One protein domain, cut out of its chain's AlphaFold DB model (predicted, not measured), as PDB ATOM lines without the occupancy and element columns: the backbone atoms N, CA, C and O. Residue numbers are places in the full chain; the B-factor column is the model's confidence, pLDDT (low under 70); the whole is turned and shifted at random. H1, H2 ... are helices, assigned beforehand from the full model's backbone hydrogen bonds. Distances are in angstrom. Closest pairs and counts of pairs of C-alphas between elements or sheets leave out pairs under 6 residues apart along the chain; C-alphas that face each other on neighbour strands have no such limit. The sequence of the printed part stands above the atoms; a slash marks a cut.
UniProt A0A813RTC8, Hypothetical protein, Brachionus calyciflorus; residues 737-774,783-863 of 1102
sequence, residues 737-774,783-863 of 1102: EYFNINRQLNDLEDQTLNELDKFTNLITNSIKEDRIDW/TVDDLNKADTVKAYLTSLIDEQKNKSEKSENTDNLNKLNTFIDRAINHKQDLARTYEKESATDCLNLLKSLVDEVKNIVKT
ATOM      1  N   GLU A 737     -64.949 -29.394  14.914       70.56
ATOM      2  CA  GLU A 737     -64.507 -30.358  13.903       70.56
ATOM      3  C   GLU A 737     -63.906 -29.650  12.677       70.56
ATOM      4  O   GLU A 737     -62.778 -29.947  12.290       70.56
ATOM      5  N   TYR A 738     -64.578 -28.616  12.158       67.06
ATOM      6  CA  TYR A 738     -64.059 -27.763  11.082       67.06
ATOM      7  C   TYR A 738     -62.743 -27.056  11.460       67.06
ATOM      8  O   TYR A 738     -61.810 -27.006  10.659       67.06
ATOM      9  N   PHE A 739     -62.626 -26.551  12.694       76.31
ATOM     10  CA  PHE A 739     -61.390 -25.920  13.172       76.31
ATOM     11  C   PHE A 739     -60.227 -26.921  13.283       76.31
ATOM     12  O   PHE A 739     -59.093 -26.590  12.938       76.31
ATOM     13  N   ASN A 740     -60.506 -28.157  13.711       74.06
ATOM     14  CA  ASN A 740     -59.507 -29.226  13.771       74.06
ATOM     15  C   ASN A 740     -59.040 -29.660  12.371       74.06
ATOM     16  O   ASN A 740     -57.841 -29.835  12.175       74.06
ATOM     17  N   ILE A 741     -59.951 -29.769  11.396       77.19
ATOM     18  CA  ILE A 741     -59.617 -30.111  10.002       77.19
ATOM     19  C   ILE A 741     -58.721 -29.033   9.375       77.19
ATOM     20  O   ILE A 741     -57.668 -29.355   8.830       77.19
ATOM     21  N   ASN A 742     -59.076 -27.751   9.512       70.88
ATOM     22  CA  ASN A 742     -58.244 -26.656   8.997       70.88
ATOM     23  C   ASN A 742     -56.857 -26.619   9.660       70.88
ATOM     24  O   ASN A 742     -55.869 -26.306   9.000       70.88
ATOM     25  N   ARG A 743     -56.757 -26.973  10.947       80.94
ATOM     26  CA  ARG A 743     -55.462 -27.108  11.622       80.94
ATOM     27  C   ARG A 743     -54.632 -28.256  11.040       80.94
ATOM     28  O   ARG A 743     -53.475 -28.036  10.712       80.94
ATOM     29  N   GLN A 744     -55.224 -29.438  10.863       74.38
ATOM     30  CA  GLN A 744     -54.543 -30.601  10.281       74.38
ATOM     31  C   GLN A 744     -54.065 -30.349   8.842       74.38
ATOM     32  O   GLN A 744     -53.003 -30.834   8.465       74.38
ATOM     33  N   LEU A 745     -54.810 -29.566   8.054       74.31
ATOM     34  CA  LEU A 745     -54.391 -29.143   6.714       74.31
ATOM     35  C   LEU A 745     -53.161 -28.222   6.753       74.31
ATOM     36  O   LEU A 745     -52.229 -28.435   5.982       74.31
ATOM     37  N   ASN A 746     -53.123 -27.253   7.673       78.19
ATOM     38  CA  ASN A 746     -51.965 -26.369   7.840       78.19
ATOM     39  C   ASN A 746     -50.729 -27.133   8.352       78.19
ATOM     40  O   ASN A 746     -49.644 -26.975   7.799       78.19
ATOM     41  N   ASP A 747     -50.906 -28.000   9.358       81.06
ATOM     42  CA  ASP A 747     -49.832 -28.840   9.906       81.06
ATOM     43  C   ASP A 747     -49.222 -29.750   8.800       81.06
ATOM     44  O   ASP A 747     -48.010 -29.988   8.776       81.06
ATOM     45  N   LEU A 748     -50.039 -30.208   7.837       73.62
ATOM     46  CA  LEU A 748     -49.612 -30.996   6.671       73.62
ATOM     47  C   LEU A 748     -48.934 -30.152   5.568       73.62
ATOM     48  O   LEU A 748     -47.995 -30.633   4.925       73.62
ATOM     49  N   GLU A 749     -49.372 -28.907   5.342       82.69
ATOM     50  CA  GLU A 749     -48.696 -27.966   4.431       82.69
ATOM     51  C   GLU A 749     -47.271 -27.668   4.926       82.69
ATOM     52  O   GLU A 749     -46.311 -27.852   4.172       82.69
ATOM     53  N   ASP A 750     -47.114 -27.305   6.203       81.38
ATOM     54  CA  ASP A 750     -45.805 -27.023   6.804       81.38
ATOM     55  C   ASP A 750     -44.883 -28.258   6.783       81.38
ATOM     56  O   ASP A 750     -43.694 -28.139   6.467       81.38
ATOM     57  N   GLN A 751     -45.414 -29.463   7.035       80.06
ATOM     58  CA  GLN A 751     -44.645 -30.706   6.898       80.06
ATOM     59  C   GLN A 751     -44.165 -30.926   5.453       80.06
ATOM     60  O   GLN A 751     -42.995 -31.253   5.232       80.06
ATOM     61  N   THR A 752     -45.039 -30.713   4.465       75.81
ATOM     62  CA  THR A 752     -44.721 -30.901   3.038       75.81
ATOM     63  C   THR A 752     -43.650 -29.915   2.562       75.81
ATOM     64  O   THR A 752     -42.720 -30.298   1.849       75.81
ATOM     65  N   LEU A 753     -43.738 -28.650   2.987       83.44
ATOM     66  CA  LEU A 753     -42.744 -27.620   2.676       83.44
ATOM     67  C   LEU A 753     -41.377 -27.933   3.317       83.44
ATOM     68  O   LEU A 753     -40.345 -27.775   2.664       83.44
ATOM     69  N   ASN A 754     -41.366 -28.437   4.555       83.19
ATOM     70  CA  ASN A 754     -40.149 -28.794   5.293       83.19
ATOM     71  C   ASN A 754     -39.377 -29.957   4.636       83.19
ATOM     72  O   ASN A 754     -38.167 -29.849   4.430       83.19
ATOM     73  N   GLU A 755     -40.048 -31.044   4.231       82.75
ATOM     74  CA  GLU A 755     -39.375 -32.143   3.513       82.75
ATOM     75  C   GLU A 755     -38.809 -31.693   2.153       82.75
ATOM     76  O   GLU A 755     -37.705 -32.093   1.771       82.75
ATOM     77  N   LEU A 756     -39.508 -30.798   1.447       78.06
ATOM     78  CA  LEU A 756     -39.039 -30.237   0.179       78.06
ATOM     79  C   LEU A 756     -37.784 -29.355   0.358       78.06
ATOM     80  O   LEU A 756     -36.864 -29.403  -0.466       78.06
ATOM     81  N   ASP A 757     -37.687 -28.604   1.459       81.19
ATOM     82  CA  ASP A 757     -36.467 -27.870   1.814       81.19
ATOM     83  C   ASP A 757     -35.329 -28.801   2.272       81.19
ATOM     84  O   ASP A 757     -34.176 -28.579   1.890       81.19
ATOM     85  N   LYS A 758     -35.602 -29.891   3.003       82.25
ATOM     86  CA  LYS A 758     -34.579 -30.913   3.322       82.25
ATOM     87  C   LYS A 758     -34.002 -31.550   2.057       82.25
ATOM     88  O   LYS A 758     -32.781 -31.630   1.926       82.25
ATOM     89  N   PHE A 759     -34.854 -31.939   1.107       81.00
ATOM     90  CA  PHE A 759     -34.450 -32.481  -0.197       81.00
ATOM     91  C   PHE A 759     -33.566 -31.496  -0.980       81.00
ATOM     92  O   PHE A 759     -32.485 -31.854  -1.456       81.00
ATOM     93  N   THR A 760     -33.974 -30.226  -1.031       81.38
ATOM     94  CA  THR A 760     -33.224 -29.148  -1.698       81.38
ATOM     95  C   THR A 760     -31.846 -28.932  -1.068       81.38
ATOM     96  O   THR A 760     -30.850 -28.778  -1.782       81.38
ATOM     97  N   ASN A 761     -31.760 -28.973   0.264       81.50
ATOM     98  CA  ASN A 761     -30.497 -28.879   0.994       81.50
ATOM     99  C   ASN A 761     -29.610 -30.119   0.794       81.50
ATOM    100  O   ASN A 761     -28.407 -29.966   0.594       81.50
ATOM    101  N   LEU A 762     -30.178 -31.329   0.774       80.06
ATOM    102  CA  LEU A 762     -29.436 -32.576   0.553       80.06
ATOM    103  C   LEU A 762     -28.777 -32.606  -0.834       80.06
ATOM    104  O   LEU A 762     -27.591 -32.927  -0.939       80.06
ATOM    105  N   ILE A 763     -29.497 -32.201  -1.885       75.94
ATOM    106  CA  ILE A 763     -28.922 -32.082  -3.236       75.94
ATOM    107  C   ILE A 763     -27.892 -30.948  -3.291       75.94
ATOM    108  O   ILE A 763     -26.789 -31.147  -3.798       75.94
ATOM    109  N   THR A 764     -28.201 -29.782  -2.712       80.69
ATOM    110  CA  THR A 764     -27.269 -28.640  -2.676       80.69
ATOM    111  C   THR A 764     -25.955 -28.991  -1.968       80.69
ATOM    112  O   THR A 764     -24.893 -28.584  -2.433       80.69
ATOM    113  N   ASN A 765     -25.994 -29.760  -0.880       77.06
ATOM    114  CA  ASN A 765     -24.793 -30.184  -0.158       77.06
ATOM    115  C   ASN A 765     -24.048 -31.301  -0.903       77.06
ATOM    116  O   ASN A 765     -22.831 -31.227  -1.035       77.06
ATOM    117  N   SER A 766     -24.762 -32.258  -1.505       74.75
ATOM    118  CA  SER A 766     -24.156 -33.295  -2.361       74.75
ATOM    119  C   SER A 766     -23.391 -32.712  -3.559       74.75
ATOM    120  O   SER A 766     -22.394 -33.291  -3.984       74.75
ATOM    121  N   ILE A 767     -23.834 -31.560  -4.077       74.81
ATOM    122  CA  ILE A 767     -23.157 -30.804  -5.143       74.81
ATOM    123  C   ILE A 767     -21.989 -29.956  -4.604       74.81
ATOM    124  O   ILE A 767     -20.996 -29.805  -5.302       74.81
ATOM    125  N   LYS A 768     -22.080 -29.415  -3.379       72.62
ATOM    126  CA  LYS A 768     -21.021 -28.590  -2.752       72.62
ATOM    127  C   LYS A 768     -19.847 -29.379  -2.170       72.62
ATOM    128  O   LYS A 768     -18.781 -28.808  -1.991       72.62
ATOM    129  N   GLU A 769     -20.056 -30.633  -1.782       74.19
ATOM    130  CA  GLU A 769     -19.041 -31.449  -1.096       74.19
ATOM    131  C   GLU A 769     -18.104 -32.213  -2.058       74.19
ATOM    132  O   GLU A 769     -17.406 -33.124  -1.619       74.19
ATOM    133  N   ASP A 770     -18.133 -31.915  -3.365       49.94
ATOM    134  CA  ASP A 770     -17.359 -32.586  -4.433       49.94
ATOM    135  C   ASP A 770     -17.428 -34.132  -4.419       49.94
ATOM    136  O   ASP A 770     -16.616 -34.831  -5.026       49.94
ATOM    137  N   ARG A 771     -18.469 -34.701  -3.788       48.12
ATOM    138  CA  ARG A 771     -18.750 -36.151  -3.781       48.12
ATOM    139  C   ARG A 771     -19.140 -36.690  -5.162       48.12
ATOM    140  O   ARG A 771     -19.212 -37.904  -5.348       48.12
ATOM    141  N   ILE A 772     -19.401 -35.793  -6.110       46.50
ATOM    142  CA  ILE A 772     -19.527 -36.068  -7.537       46.50
ATOM    143  C   ILE A 772     -18.318 -35.409  -8.202       46.50
ATOM    144  O   ILE A 772     -18.216 -34.186  -8.235       46.50
ATOM    145  N   ASP A 773     -17.403 -36.221  -8.724       42.78
ATOM    146  CA  ASP A 773     -16.194 -35.737  -9.391       42.78
ATOM    147  C   ASP A 773     -16.522 -35.243 -10.808       42.78
ATOM    148  O   ASP A 773     -16.368 -35.956 -11.805       42.78
ATOM    149  N   TRP A 774     -17.000 -34.001 -10.894       43.25
ATOM    150  CA  TRP A 774     -17.383 -33.361 -12.153       43.25
ATOM    151  C   TRP A 774     -16.222 -33.222 -13.150       43.25
ATOM    152  O   TRP A 774     -16.479 -33.099 -14.347       43.25
ATOM    153  N   THR A 783     -20.557 -44.378 -18.791       50.41
ATOM    154  CA  THR A 783     -20.837 -45.428 -17.797       50.41
ATOM    155  C   THR A 783     -22.341 -45.641 -17.623       50.41
ATOM    156  O   THR A 783     -23.125 -44.698 -17.517       50.41
ATOM    157  N   VAL A 784     -22.755 -46.909 -17.559       46.28
ATOM    158  CA  VAL A 784     -24.163 -47.298 -17.335       46.28
ATOM    159  C   VAL A 784     -24.614 -46.953 -15.905       46.28
ATOM    160  O   VAL A 784     -25.787 -46.679 -15.663       46.28
ATOM    161  N   ASP A 785     -23.675 -46.883 -14.960       50.84
ATOM    162  CA  ASP A 785     -23.956 -46.671 -13.537       50.84
ATOM    163  C   ASP A 785     -24.608 -45.318 -13.217       50.84
ATOM    164  O   ASP A 785     -25.364 -45.223 -12.253       50.84
ATOM    165  N   ASP A 786     -24.360 -44.269 -14.006       52.31
ATOM    166  CA  ASP A 786     -24.959 -42.947 -13.769       52.31
ATOM    167  C   ASP A 786     -26.398 -42.834 -14.302       52.31
ATOM    168  O   ASP A 786     -27.207 -42.087 -13.745       52.31
ATOM    169  N   LEU A 787     -26.754 -43.653 -15.300       49.69
ATOM    170  CA  LEU A 787     -28.148 -43.900 -15.689       49.69
ATOM    171  C   LEU A 787     -28.859 -44.732 -14.613       49.69
ATOM    172  O   LEU A 787     -29.894 -44.305 -14.102       49.69
ATOM    173  N   ASN A 788     -28.243 -45.833 -14.162       57.53
ATOM    174  CA  ASN A 788     -28.777 -46.676 -13.084       57.53
ATOM    175  C   ASN A 788     -29.074 -45.871 -11.801       57.53
ATOM    176  O   ASN A 788     -30.092 -46.101 -11.146       57.53
ATOM    177  N   LYS A 789     -28.228 -44.893 -11.441       70.19
ATOM    178  CA  LYS A 789     -28.473 -43.977 -10.307       70.19
ATOM    179  C   LYS A 789     -29.708 -43.097 -10.523       70.19
ATOM    180  O   LYS A 789     -30.479 -42.913  -9.583       70.19
ATOM    181  N   ALA A 790     -29.919 -42.568 -11.730       64.19
ATOM    182  CA  ALA A 790     -31.097 -41.756 -12.039       64.19
ATOM    183  C   ALA A 790     -32.395 -42.576 -11.945       64.19
ATOM    184  O   ALA A 790     -33.356 -42.123 -11.321       64.19
ATOM    185  N   ASP A 791     -32.393 -43.804 -12.468       72.94
ATOM    186  CA  ASP A 791     -33.537 -44.719 -12.365       72.94
ATOM    187  C   ASP A 791     -33.755 -45.231 -10.928       72.94
ATOM    188  O   ASP A 791     -34.895 -45.415 -10.503       72.94
ATOM    189  N   THR A 792     -32.693 -45.358 -10.123       69.38
ATOM    190  CA  THR A 792     -32.803 -45.652  -8.679       69.38
ATOM    191  C   THR A 792     -33.491 -44.509  -7.922       69.38
ATOM    192  O   THR A 792     -34.399 -44.750  -7.125       69.38
ATOM    193  N   VAL A 793     -33.117 -43.251  -8.195       71.38
ATOM    194  CA  VAL A 793     -33.788 -42.072  -7.611       71.38
ATOM    195  C   VAL A 793     -35.244 -41.985  -8.078       71.38
ATOM    196  O   VAL A 793     -36.120 -41.674  -7.272       71.38
ATOM    197  N   LYS A 794     -35.525 -42.321  -9.344       84.81
ATOM    198  CA  LYS A 794     -36.894 -42.415  -9.868       84.81
ATOM    199  C   LYS A 794     -37.728 -43.433  -9.089       84.81
ATOM    200  O   LYS A 794     -38.796 -43.081  -8.597       84.81
ATOM    201  N   ALA A 795     -37.228 -44.661  -8.943       76.94
ATOM    202  CA  ALA A 795     -37.919 -45.732  -8.229       76.94
ATOM    203  C   ALA A 795     -38.242 -45.339  -6.778       76.94
ATOM    204  O   ALA A 795     -39.369 -45.537  -6.328       76.94
ATOM    205  N   TYR A 796     -37.291 -44.708  -6.081       73.69
ATOM    206  CA  TYR A 796     -37.488 -44.211  -4.718       73.69
ATOM    207  C   TYR A 796     -38.580 -43.128  -4.633       73.69
ATOM    208  O   TYR A 796     -39.490 -43.230  -3.807       73.69
ATOM    209  N   LEU A 797     -38.559 -42.133  -5.528       72.94
ATOM    210  CA  LEU A 797     -39.577 -41.077  -5.568       72.94
ATOM    211  C   LEU A 797     -40.972 -41.620  -5.909       72.94
ATOM    212  O   LEU A 797     -41.948 -41.223  -5.275       72.94
ATOM    213  N   THR A 798     -41.079 -42.561  -6.853       81.25
ATOM    214  CA  THR A 798     -42.353 -43.225  -7.160       81.25
ATOM    215  C   THR A 798     -42.841 -44.072  -5.977       81.25
ATOM    216  O   THR A 798     -44.018 -43.980  -5.639       81.25
ATOM    217  N   SER A 799     -41.963 -44.797  -5.266       76.94
ATOM    218  CA  SER A 799     -42.376 -45.553  -4.069       76.94
ATOM    219  C   SER A 799     -42.895 -44.661  -2.937       76.94
ATOM    220  O   SER A 799     -43.905 -45.001  -2.328       76.94
ATOM    221  N   LEU A 800     -42.289 -43.487  -2.709       67.12
ATOM    222  CA  LEU A 800     -42.802 -42.505  -1.746       67.12
ATOM    223  C   LEU A 800     -44.169 -41.956  -2.175       67.12
ATOM    224  O   LEU A 800     -45.067 -41.805  -1.350       67.12
ATOM    225  N   ILE A 801     -44.351 -41.676  -3.469       80.88
ATOM    226  CA  ILE A 801     -45.630 -41.212  -4.019       80.88
ATOM    227  C   ILE A 801     -46.728 -42.270  -3.837       80.88
ATOM    228  O   ILE A 801     -47.838 -41.924  -3.433       80.88
ATOM    229  N   ASP A 802     -46.433 -43.543  -4.094       79.94
ATOM    230  CA  ASP A 802     -47.403 -44.632  -3.957       79.94
ATOM    231  C   ASP A 802     -47.690 -44.980  -2.484       79.94
ATOM    232  O   ASP A 802     -48.840 -45.248  -2.132       79.94
ATOM    233  N   GLU A 803     -46.707 -44.856  -1.586       78.25
ATOM    234  CA  GLU A 803     -46.926 -44.927  -0.133       78.25
ATOM    235  C   GLU A 803     -47.910 -43.841   0.344       78.25
ATOM    236  O   GLU A 803     -48.824 -44.125   1.123       78.25
ATOM    237  N   GLN A 804     -47.785 -42.610  -0.165       76.50
ATOM    238  CA  GLN A 804     -48.714 -41.522   0.161       76.50
ATOM    239  C   GLN A 804     -50.107 -41.727  -0.454       76.50
ATOM    240  O   GLN A 804     -51.099 -41.443   0.216       76.50
ATOM    241  N   LYS A 805     -50.220 -42.292  -1.670       80.94
ATOM    242  CA  LYS A 805     -51.526 -42.686  -2.244       80.94
ATOM    243  C   LYS A 805     -52.240 -43.705  -1.357       80.94
ATOM    244  O   LYS A 805     -53.431 -43.547  -1.101       80.94
ATOM    245  N   ASN A 806     -51.509 -44.708  -0.867       76.62
ATOM    246  CA  ASN A 806     -52.044 -45.754   0.009       76.62
ATOM    247  C   ASN A 806     -52.463 -45.212   1.387       76.62
ATOM    248  O   ASN A 806     -53.376 -45.750   2.003       76.62
ATOM    249  N   LYS A 807     -51.836 -44.127   1.860       74.88
ATOM    250  CA  LYS A 807     -52.238 -43.409   3.083       74.88
ATOM    251  C   LYS A 807     -53.437 -42.473   2.870       74.88
ATOM    252  O   LYS A 807     -54.161 -42.187   3.821       74.88
ATOM    253  N   SER A 808     -53.687 -42.010   1.642       73.69
ATOM    254  CA  SER A 808     -54.821 -41.140   1.300       73.69
ATOM    255  C   SER A 808     -56.059 -41.931   0.846       73.69
ATOM    256  O   SER A 808     -56.438 -41.876  -0.322       73.69
ATOM    257  N   GLU A 809     -56.730 -42.644   1.758       45.97
ATOM    258  CA  GLU A 809     -57.907 -43.474   1.414       45.97
ATOM    259  C   GLU A 809     -59.108 -42.695   0.827       45.97
ATOM    260  O   GLU A 809     -60.029 -43.312   0.286       45.97
ATOM    261  N   LYS A 810     -59.153 -41.354   0.931       46.72
ATOM    262  CA  LYS A 810     -60.266 -40.531   0.419       46.72
ATOM    263  C   LYS A 810     -59.819 -39.204  -0.207       46.72
ATOM    264  O   LYS A 810     -59.130 -38.413   0.430       46.72
ATOM    265  N   SER A 811     -60.374 -38.941  -1.397       59.09
ATOM    266  CA  SER A 811     -60.512 -37.649  -2.109       59.09
ATOM    267  C   SER A 811     -59.256 -36.858  -2.525       59.09
ATOM    268  O   SER A 811     -58.330 -36.652  -1.753       59.09
ATOM    269  N   GLU A 812     -59.317 -36.328  -3.758       47.16
ATOM    270  CA  GLU A 812     -58.517 -35.250  -4.389       47.16
ATOM    271  C   GLU A 812     -56.977 -35.356  -4.444       47.16
ATOM    272  O   GLU A 812     -56.384 -35.012  -5.471       47.16
ATOM    273  N   ASN A 813     -56.299 -35.854  -3.410       59.31
ATOM    274  CA  ASN A 813     -54.833 -35.892  -3.366       59.31
ATOM    275  C   ASN A 813     -54.208 -36.907  -4.329       59.31
ATOM    276  O   ASN A 813     -53.134 -36.640  -4.868       59.31
ATOM    277  N   THR A 814     -54.892 -38.014  -4.629       73.38
ATOM    278  CA  THR A 814     -54.426 -39.035  -5.587       73.38
ATOM    279  C   THR A 814     -54.123 -38.425  -6.960       73.38
ATOM    280  O   THR A 814     -53.139 -38.772  -7.608       73.38
ATOM    281  N   ASP A 815     -54.929 -37.446  -7.368       73.44
ATOM    282  CA  ASP A 815     -54.817 -36.744  -8.642       73.44
ATOM    283  C   ASP A 815     -53.614 -35.787  -8.685       73.44
ATOM    284  O   ASP A 815     -52.966 -35.632  -9.722       73.44
ATOM    285  N   ASN A 816     -53.282 -35.162  -7.551       68.75
ATOM    286  CA  ASN A 816     -52.092 -34.320  -7.404       68.75
ATOM    287  C   ASN A 816     -50.813 -35.178  -7.345       68.75
ATOM    288  O   ASN A 816     -49.833 -34.853  -8.015       68.75
ATOM    289  N   LEU A 817     -50.847 -36.311  -6.636       77.12
ATOM    290  CA  LEU A 817     -49.761 -37.299  -6.585       77.12
ATOM    291  C   LEU A 817     -49.483 -37.923  -7.966       77.12
ATOM    292  O   LEU A 817     -48.327 -38.077  -8.357       77.12
ATOM    293  N   ASN A 818     -50.526 -38.206  -8.753       78.88
ATOM    294  CA  ASN A 818     -50.378 -38.650 -10.141       78.88
ATOM    295  C   ASN A 818     -49.743 -37.559 -11.023       78.88
ATOM    296  O   ASN A 818     -48.789 -37.845 -11.745       78.88
ATOM    297  N   LYS A 819     -50.196 -36.299 -10.919       76.56
ATOM    298  CA  LYS A 819     -49.606 -35.158 -11.655       76.56
ATOM    299  C   LYS A 819     -48.131 -34.936 -11.300       76.56
ATOM    300  O   LYS A 819     -47.348 -34.637 -12.201       76.56
ATOM    301  N   LEU A 820     -47.747 -35.134 -10.035       76.56
ATOM    302  CA  LEU A 820     -46.355 -35.085  -9.575       76.56
ATOM    303  C   LEU A 820     -45.511 -36.219 -10.179       76.56
ATOM    304  O   LEU A 820     -44.437 -35.949 -10.709       76.56
ATOM    305  N   ASN A 821     -46.009 -37.460 -10.195       79.69
ATOM    306  CA  ASN A 821     -45.295 -38.583 -10.818       79.69
ATOM    307  C   ASN A 821     -45.085 -38.335 -12.328       79.69
ATOM    308  O   ASN A 821     -43.961 -38.386 -12.819       79.69
ATOM    309  N   THR A 822     -46.133 -37.900 -13.044       79.88
ATOM    310  CA  THR A 822     -46.055 -37.500 -14.466       79.88
ATOM    311  C   THR A 822     -45.186 -36.253 -14.706       79.88
ATOM    312  O   THR A 822     -44.800 -35.969 -15.843       79.88
ATOM    313  N   PHE A 823     -44.887 -35.457 -13.678       72.31
ATOM    314  CA  PHE A 823     -43.915 -34.365 -13.758       72.31
ATOM    315  C   PHE A 823     -42.479 -34.881 -13.585       72.31
ATOM    316  O   PHE A 823     -41.619 -34.528 -14.389       72.31
ATOM    317  N   ILE A 824     -42.237 -35.778 -12.624       77.75
ATOM    318  CA  ILE A 824     -40.944 -36.455 -12.417       77.75
ATOM    319  C   ILE A 824     -40.543 -37.252 -13.668       77.75
ATOM    320  O   ILE A 824     -39.418 -37.106 -14.145       77.75
ATOM    321  N   ASP A 825     -41.475 -38.005 -14.269       76.31
ATOM    322  CA  ASP A 825     -41.277 -38.676 -15.563       76.31
ATOM    323  C   ASP A 825     -40.797 -37.703 -16.649       76.31
ATOM    324  O   ASP A 825     -39.814 -37.965 -17.343       76.31
ATOM    325  N   ARG A 826     -41.465 -36.549 -16.784       70.88
ATOM    326  CA  ARG A 826     -41.099 -35.535 -17.783       70.88
ATOM    327  C   ARG A 826     -39.761 -34.873 -17.479       70.88
ATOM    328  O   ARG A 826     -38.996 -34.677 -18.413       70.88
ATOM    329  N   ALA A 827     -39.445 -34.575 -16.221       64.00
ATOM    330  CA  ALA A 827     -38.158 -33.996 -15.839       64.00
ATOM    331  C   ALA A 827     -36.986 -34.950 -16.136       64.00
ATOM    332  O   ALA A 827     -35.952 -34.521 -16.650       64.00
ATOM    333  N   ILE A 828     -37.156 -36.251 -15.877       75.12
ATOM    334  CA  ILE A 828     -36.136 -37.273 -16.152       75.12
ATOM    335  C   ILE A 828     -35.980 -37.500 -17.661       75.12
ATOM    336  O   ILE A 828     -34.855 -37.493 -18.159       75.12
ATOM    337  N   ASN A 829     -37.078 -37.616 -18.410       73.00
ATOM    338  CA  ASN A 829     -37.016 -37.788 -19.864       73.00
ATOM    339  C   ASN A 829     -36.439 -36.535 -20.554       73.00
ATOM    340  O   ASN A 829     -35.553 -36.644 -21.396       73.00
ATOM    341  N   HIS A 830     -36.833 -35.332 -20.123       68.56
ATOM    342  CA  HIS A 830     -36.264 -34.077 -20.620       68.56
ATOM    343  C   HIS A 830     -34.776 -33.929 -20.257       68.56
ATOM    344  O   HIS A 830     -34.024 -33.328 -21.018       68.56
ATOM    345  N   LYS A 831     -34.303 -34.522 -19.147       64.44
ATOM    346  CA  LYS A 831     -32.862 -34.637 -18.859       64.44
ATOM    347  C   LYS A 831     -32.154 -35.573 -19.848       64.44
ATOM    348  O   LYS A 831     -31.044 -35.254 -20.263       64.44
ATOM    349  N   GLN A 832     -32.770 -36.691 -20.246       61.62
ATOM    350  CA  GLN A 832     -32.202 -37.591 -21.263       61.62
ATOM    351  C   GLN A 832     -32.090 -36.907 -22.636       61.62
ATOM    352  O   GLN A 832     -31.092 -37.099 -23.326       61.62
ATOM    353  N   ASP A 833     -33.060 -36.070 -23.011       50.00
ATOM    354  CA  ASP A 833     -33.020 -35.328 -24.277       50.00
ATOM    355  C   ASP A 833     -32.126 -34.073 -24.217       50.00
ATOM    356  O   ASP A 833     -31.400 -33.797 -25.174       50.00
ATOM    357  N   LEU A 834     -32.048 -33.369 -23.079       43.00
ATOM    358  CA  LEU A 834     -31.041 -32.317 -22.858       43.00
ATOM    359  C   LEU A 834     -29.614 -32.872 -22.945       43.00
ATOM    360  O   LEU A 834     -28.784 -32.292 -23.642       43.00
ATOM    361  N   ALA A 835     -29.342 -34.024 -22.323       50.69
ATOM    362  CA  ALA A 835     -28.037 -34.690 -22.373       50.69
ATOM    363  C   ALA A 835     -27.638 -35.176 -23.784       50.69
ATOM    364  O   ALA A 835     -26.471 -35.471 -24.021       50.69
ATOM    365  N   ARG A 836     -28.589 -35.241 -24.728       47.22
ATOM    366  CA  ARG A 836     -28.344 -35.489 -26.161       47.22
ATOM    367  C   ARG A 836     -28.144 -34.212 -26.983       47.22
ATOM    368  O   ARG A 836     -27.755 -34.313 -28.143       47.22
ATOM    369  N   THR A 837     -28.449 -33.040 -26.423       40.53
ATOM    370  CA  THR A 837     -28.585 -31.781 -27.179       40.53
ATOM    371  C   THR A 837     -27.598 -30.695 -26.735       40.53
ATOM    372  O   THR A 837     -27.162 -29.908 -27.572       40.53
ATOM    373  N   TYR A 838     -27.208 -30.652 -25.454       43.34
ATOM    374  CA  TYR A 838     -26.323 -29.615 -24.905       43.34
ATOM    375  C   TYR A 838     -25.181 -30.200 -24.068       43.34
ATOM    376  O   TYR A 838     -25.374 -30.718 -22.974       43.34
ATOM    377  N   GLU A 839     -23.963 -30.059 -24.588       40.06
ATOM    378  CA  GLU A 839     -22.742 -30.686 -24.060       40.06
ATOM    379  C   GLU A 839     -21.916 -29.746 -23.145       40.06
ATOM    380  O   GLU A 839     -20.768 -30.051 -22.833       40.06
ATOM    381  N   LYS A 840     -22.433 -28.549 -22.790       37.53
ATOM    382  CA  LYS A 840     -21.604 -27.429 -22.269       37.53
ATOM    383  C   LYS A 840     -22.198 -26.507 -21.186       37.53
ATOM    384  O   LYS A 840     -21.537 -25.531 -20.836       37.53
ATOM    385  N   GLU A 841     -23.392 -26.759 -20.647       49.91
ATOM    386  CA  GLU A 841     -23.914 -25.952 -19.522       49.91
ATOM    387  C   GLU A 841     -23.396 -26.449 -18.163       49.91
ATOM    388  O   GLU A 841     -23.019 -27.613 -18.011       49.91
ATOM    389  N   SER A 842     -23.315 -25.557 -17.170       65.19
ATOM    390  CA  SER A 842     -22.617 -25.844 -15.916       65.19
ATOM    391  C   SER A 842     -23.515 -26.528 -14.879       65.19
ATOM    392  O   SER A 842     -24.741 -26.410 -14.891       65.19
ATOM    393  N   ALA A 843     -22.901 -27.189 -13.891       59.62
ATOM    394  CA  ALA A 843     -23.632 -27.736 -12.742       59.62
ATOM    395  C   ALA A 843     -24.426 -26.653 -11.971       59.62
ATOM    396  O   ALA A 843     -25.446 -26.957 -11.347       59.62
ATOM    397  N   THR A 844     -24.002 -25.385 -12.058       65.44
ATOM    398  CA  THR A 844     -24.715 -24.214 -11.521       65.44
ATOM    399  C   THR A 844     -26.086 -24.031 -12.163       65.44
ATOM    400  O   THR A 844     -27.048 -23.713 -11.469       65.44
ATOM    401  N   ASP A 845     -26.192 -24.260 -13.470       72.38
ATOM    402  CA  ASP A 845     -27.399 -23.989 -14.254       72.38
ATOM    403  C   ASP A 845     -28.454 -25.070 -13.983       72.38
ATOM    404  O   ASP A 845     -29.602 -24.760 -13.662       72.38
ATOM    405  N   CYS A 846     -28.018 -26.334 -13.912       67.38
ATOM    406  CA  CYS A 846     -28.816 -27.443 -13.377       67.38
ATOM    407  C   CYS A 846     -29.307 -27.181 -11.938       67.38
ATOM    408  O   CYS A 846     -30.470 -27.445 -11.622       67.38
ATOM    409  N   LEU A 847     -28.449 -26.651 -11.055       75.56
ATOM    410  CA  LEU A 847     -28.814 -26.318  -9.671       75.56
ATOM    411  C   LEU A 847     -29.826 -25.160  -9.601       75.56
ATOM    412  O   LEU A 847     -30.715 -25.170  -8.748       75.56
ATOM    413  N   ASN A 848     -29.702 -24.165 -10.477       76.44
ATOM    414  CA  ASN A 848     -30.617 -23.027 -10.553       76.44
ATOM    415  C   ASN A 848     -31.987 -23.443 -11.108       76.44
ATOM    416  O   ASN A 848     -33.009 -23.062 -10.536       76.44
ATOM    417  N   LEU A 849     -32.017 -24.296 -12.138       79.69
ATOM    418  CA  LEU A 849     -33.251 -24.894 -12.654       79.69
ATOM    419  C   LEU A 849     -33.970 -25.716 -11.574       79.69
ATOM    420  O   LEU A 849     -35.166 -25.533 -11.363       79.69
ATOM    421  N   LEU A 850     -33.243 -26.565 -10.834       78.38
ATOM    422  CA  LEU A 850     -33.817 -27.369  -9.748       78.38
ATOM    423  C   LEU A 850     -34.465 -26.498  -8.658       78.38
ATOM    424  O   LEU A 850     -35.575 -26.795  -8.223       78.38
ATOM    425  N   LYS A 851     -33.803 -25.408  -8.244       80.50
ATOM    426  CA  LYS A 851     -34.364 -24.445  -7.277       80.50
ATOM    427  C   LYS A 851     -35.621 -23.766  -7.817       80.50
ATOM    428  O   LYS A 851     -36.617 -23.713  -7.109       80.50
ATOM    429  N   SER A 852     -35.595 -23.321  -9.076       81.25
ATOM    430  CA  SER A 852     -36.752 -22.703  -9.740       81.25
ATOM    431  C   SER A 852     -37.977 -23.627  -9.716       81.25
ATOM    432  O   SER A 852     -39.069 -23.193  -9.362       81.25
ATOM    433  N   LEU A 853     -37.785 -24.922  -9.999       78.69
ATOM    434  CA  LEU A 853     -38.854 -25.927  -9.945       78.69
ATOM    435  C   LEU A 853     -39.336 -26.218  -8.515       78.69
ATOM    436  O   LEU A 853     -40.535 -26.377  -8.289       78.69
ATOM    437  N   VAL A 854     -38.431 -26.261  -7.532       81.31
ATOM    438  CA  VAL A 854     -38.797 -26.385  -6.111       81.31
ATOM    439  C   VAL A 854     -39.650 -25.200  -5.658       81.31
ATOM    440  O   VAL A 854     -40.680 -25.394  -5.012       81.31
ATOM    441  N   ASP A 855     -39.252 -23.978  -6.003       83.12
ATOM    442  CA  ASP A 855     -39.967 -22.774  -5.589       83.12
ATOM    443  C   ASP A 855     -41.295 -22.602  -6.358       83.12
ATOM    444  O   ASP A 855     -42.275 -22.132  -5.777       83.12
ATOM    445  N   GLU A 856     -41.401 -23.088  -7.602       83.50
ATOM    446  CA  GLU A 856     -42.684 -23.250  -8.305       83.50
ATOM    447  C   GLU A 856     -43.625 -24.207  -7.550       83.50
ATOM    448  O   GLU A 856     -44.770 -23.845  -7.269       83.50
ATOM    449  N   VAL A 857     -43.145 -25.384  -7.126       78.06
ATOM    450  CA  VAL A 857     -43.940 -26.338  -6.326       78.06
ATOM    451  C   VAL A 857     -44.383 -25.722  -4.992       78.06
ATOM    452  O   VAL A 857     -45.564 -25.813  -4.648       78.06
ATOM    453  N   LYS A 858     -43.494 -25.023  -4.270       83.31
ATOM    454  CA  LYS A 858     -43.852 -24.291  -3.036       83.31
ATOM    455  C   LYS A 858     -44.943 -23.245  -3.276       83.31
ATOM    456  O   LYS A 858     -45.826 -23.080  -2.434       83.31
ATOM    457  N   ASN A 859     -44.900 -22.544  -4.408       79.50
ATOM    458  CA  ASN A 859     -45.916 -21.559  -4.773       79.50
ATOM    459  C   ASN A 859     -47.252 -22.219  -5.153       79.50
ATOM    460  O   ASN A 859     -48.304 -21.709  -4.767       79.50
ATOM    461  N   ILE A 860     -47.244 -23.369  -5.835       79.81
ATOM    462  CA  ILE A 860     -48.459 -24.144  -6.156       79.81
ATOM    463  C   ILE A 860     -49.154 -24.661  -4.886       79.81
ATOM    464  O   ILE A 860     -50.384 -24.642  -4.825       79.81
ATOM    465  N   VAL A 861     -48.389 -25.087  -3.875       78.00
ATOM    466  CA  VAL A 861     -48.925 -25.463  -2.554       78.00
ATOM    467  C   VAL A 861     -49.606 -24.249  -1.906       78.00
ATOM    468  O   VAL A 861     -50.829 -24.227  -1.769       78.00
ATOM    469  N   LYS A 862     -48.840 -23.181  -1.643       78.62
ATOM    470  CA  LYS A 862     -49.309 -21.987  -0.913       78.62
ATOM    471  C   LYS A 862     -50.488 -21.268  -1.575       78.62
ATOM    472  O   LYS A 862     -51.374 -20.758  -0.892       78.62
ATOM    473  N   THR A 863     -50.515 -21.193  -2.907       71.38
ATOM    474  CA  THR A 863     -51.585 -20.477  -3.630       71.38
ATOM    475  C   THR A 863     -52.917 -21.222  -3.630       71.38
ATOM    476  O   THR A 863     -53.960 -20.571  -3.714       71.38
TER     477      THR A 863
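Overview. This is residues 737 to 774 and 783 to 863 of the 1102 residues of the protein "Hypothetical protein" of Brachionus calyciflorus (UniProt A0A813RTC8). Four long helices run along one common long axis as a loose bundle of two side-by-side pairs, H1 with H4 and the hairpin H2 and H3, with an open gap between the pairs. Residues 737 to 748 of H1, the longest helix, stick out beyond the others at one end, and residues 833 to 841, of which 833 and 834 belong to H3, stick out at the other. The printed part has 119 residues with four named helices, H1 to H4 in chain order, and no named strand: all helix. The whole is loose, with a radius of gyration of the C-alphas of 16.9 A, and spans 56 by 24 by 23 A.

Arrangement. H1, residues 737 to 768, touches H4, residues 843 to 863, with its residues 749 to 764 alone. The closest C-alphas, of Leu 753 and Lys 858, are 6.7 A apart; the helices run opposite ways at a shallow tilt of 3 degrees. H2, residues 784 to 807, and H3, residues 813 to 834, form a helical hairpin. They touch, closest at the C-alphas of Lys 805 and Thr 814, 5.7 A apart, and run opposite ways at a shallow tilt of 9 degrees. H1 is apart from H2 and H3, and H4 is apart from H2 and H3. Every O i to N i+4 pair is within hydrogen-bond range in H1, H2 and H4; in H3, 17 of 18 are.

Along the chain. H1 begins at C-alpha 737 (-64.507, -30.358, 13.903) and measures 46.6 A from first to last C-alpha. H2 measures 34.9 A, H3 31.0 A and H4 30.3 A, with H4 ending at C-alpha 863 (-51.585, -20.477, -3.630).

Size, cuts and confidence. The C-alphas farthest apart, of Glu 737 and Glu 839, are 56.4 A apart. Residues 775 to 782 are not printed, and C-alphas 774 and 783 across the cut are 13.8 A apart. The link H2 to H3 is tight and H3 to H4 short. Mean pLDDT of the printed part is 70.0; 38 residues are under 70, among them 770 to 774, 783 to 788 and 830 to 844.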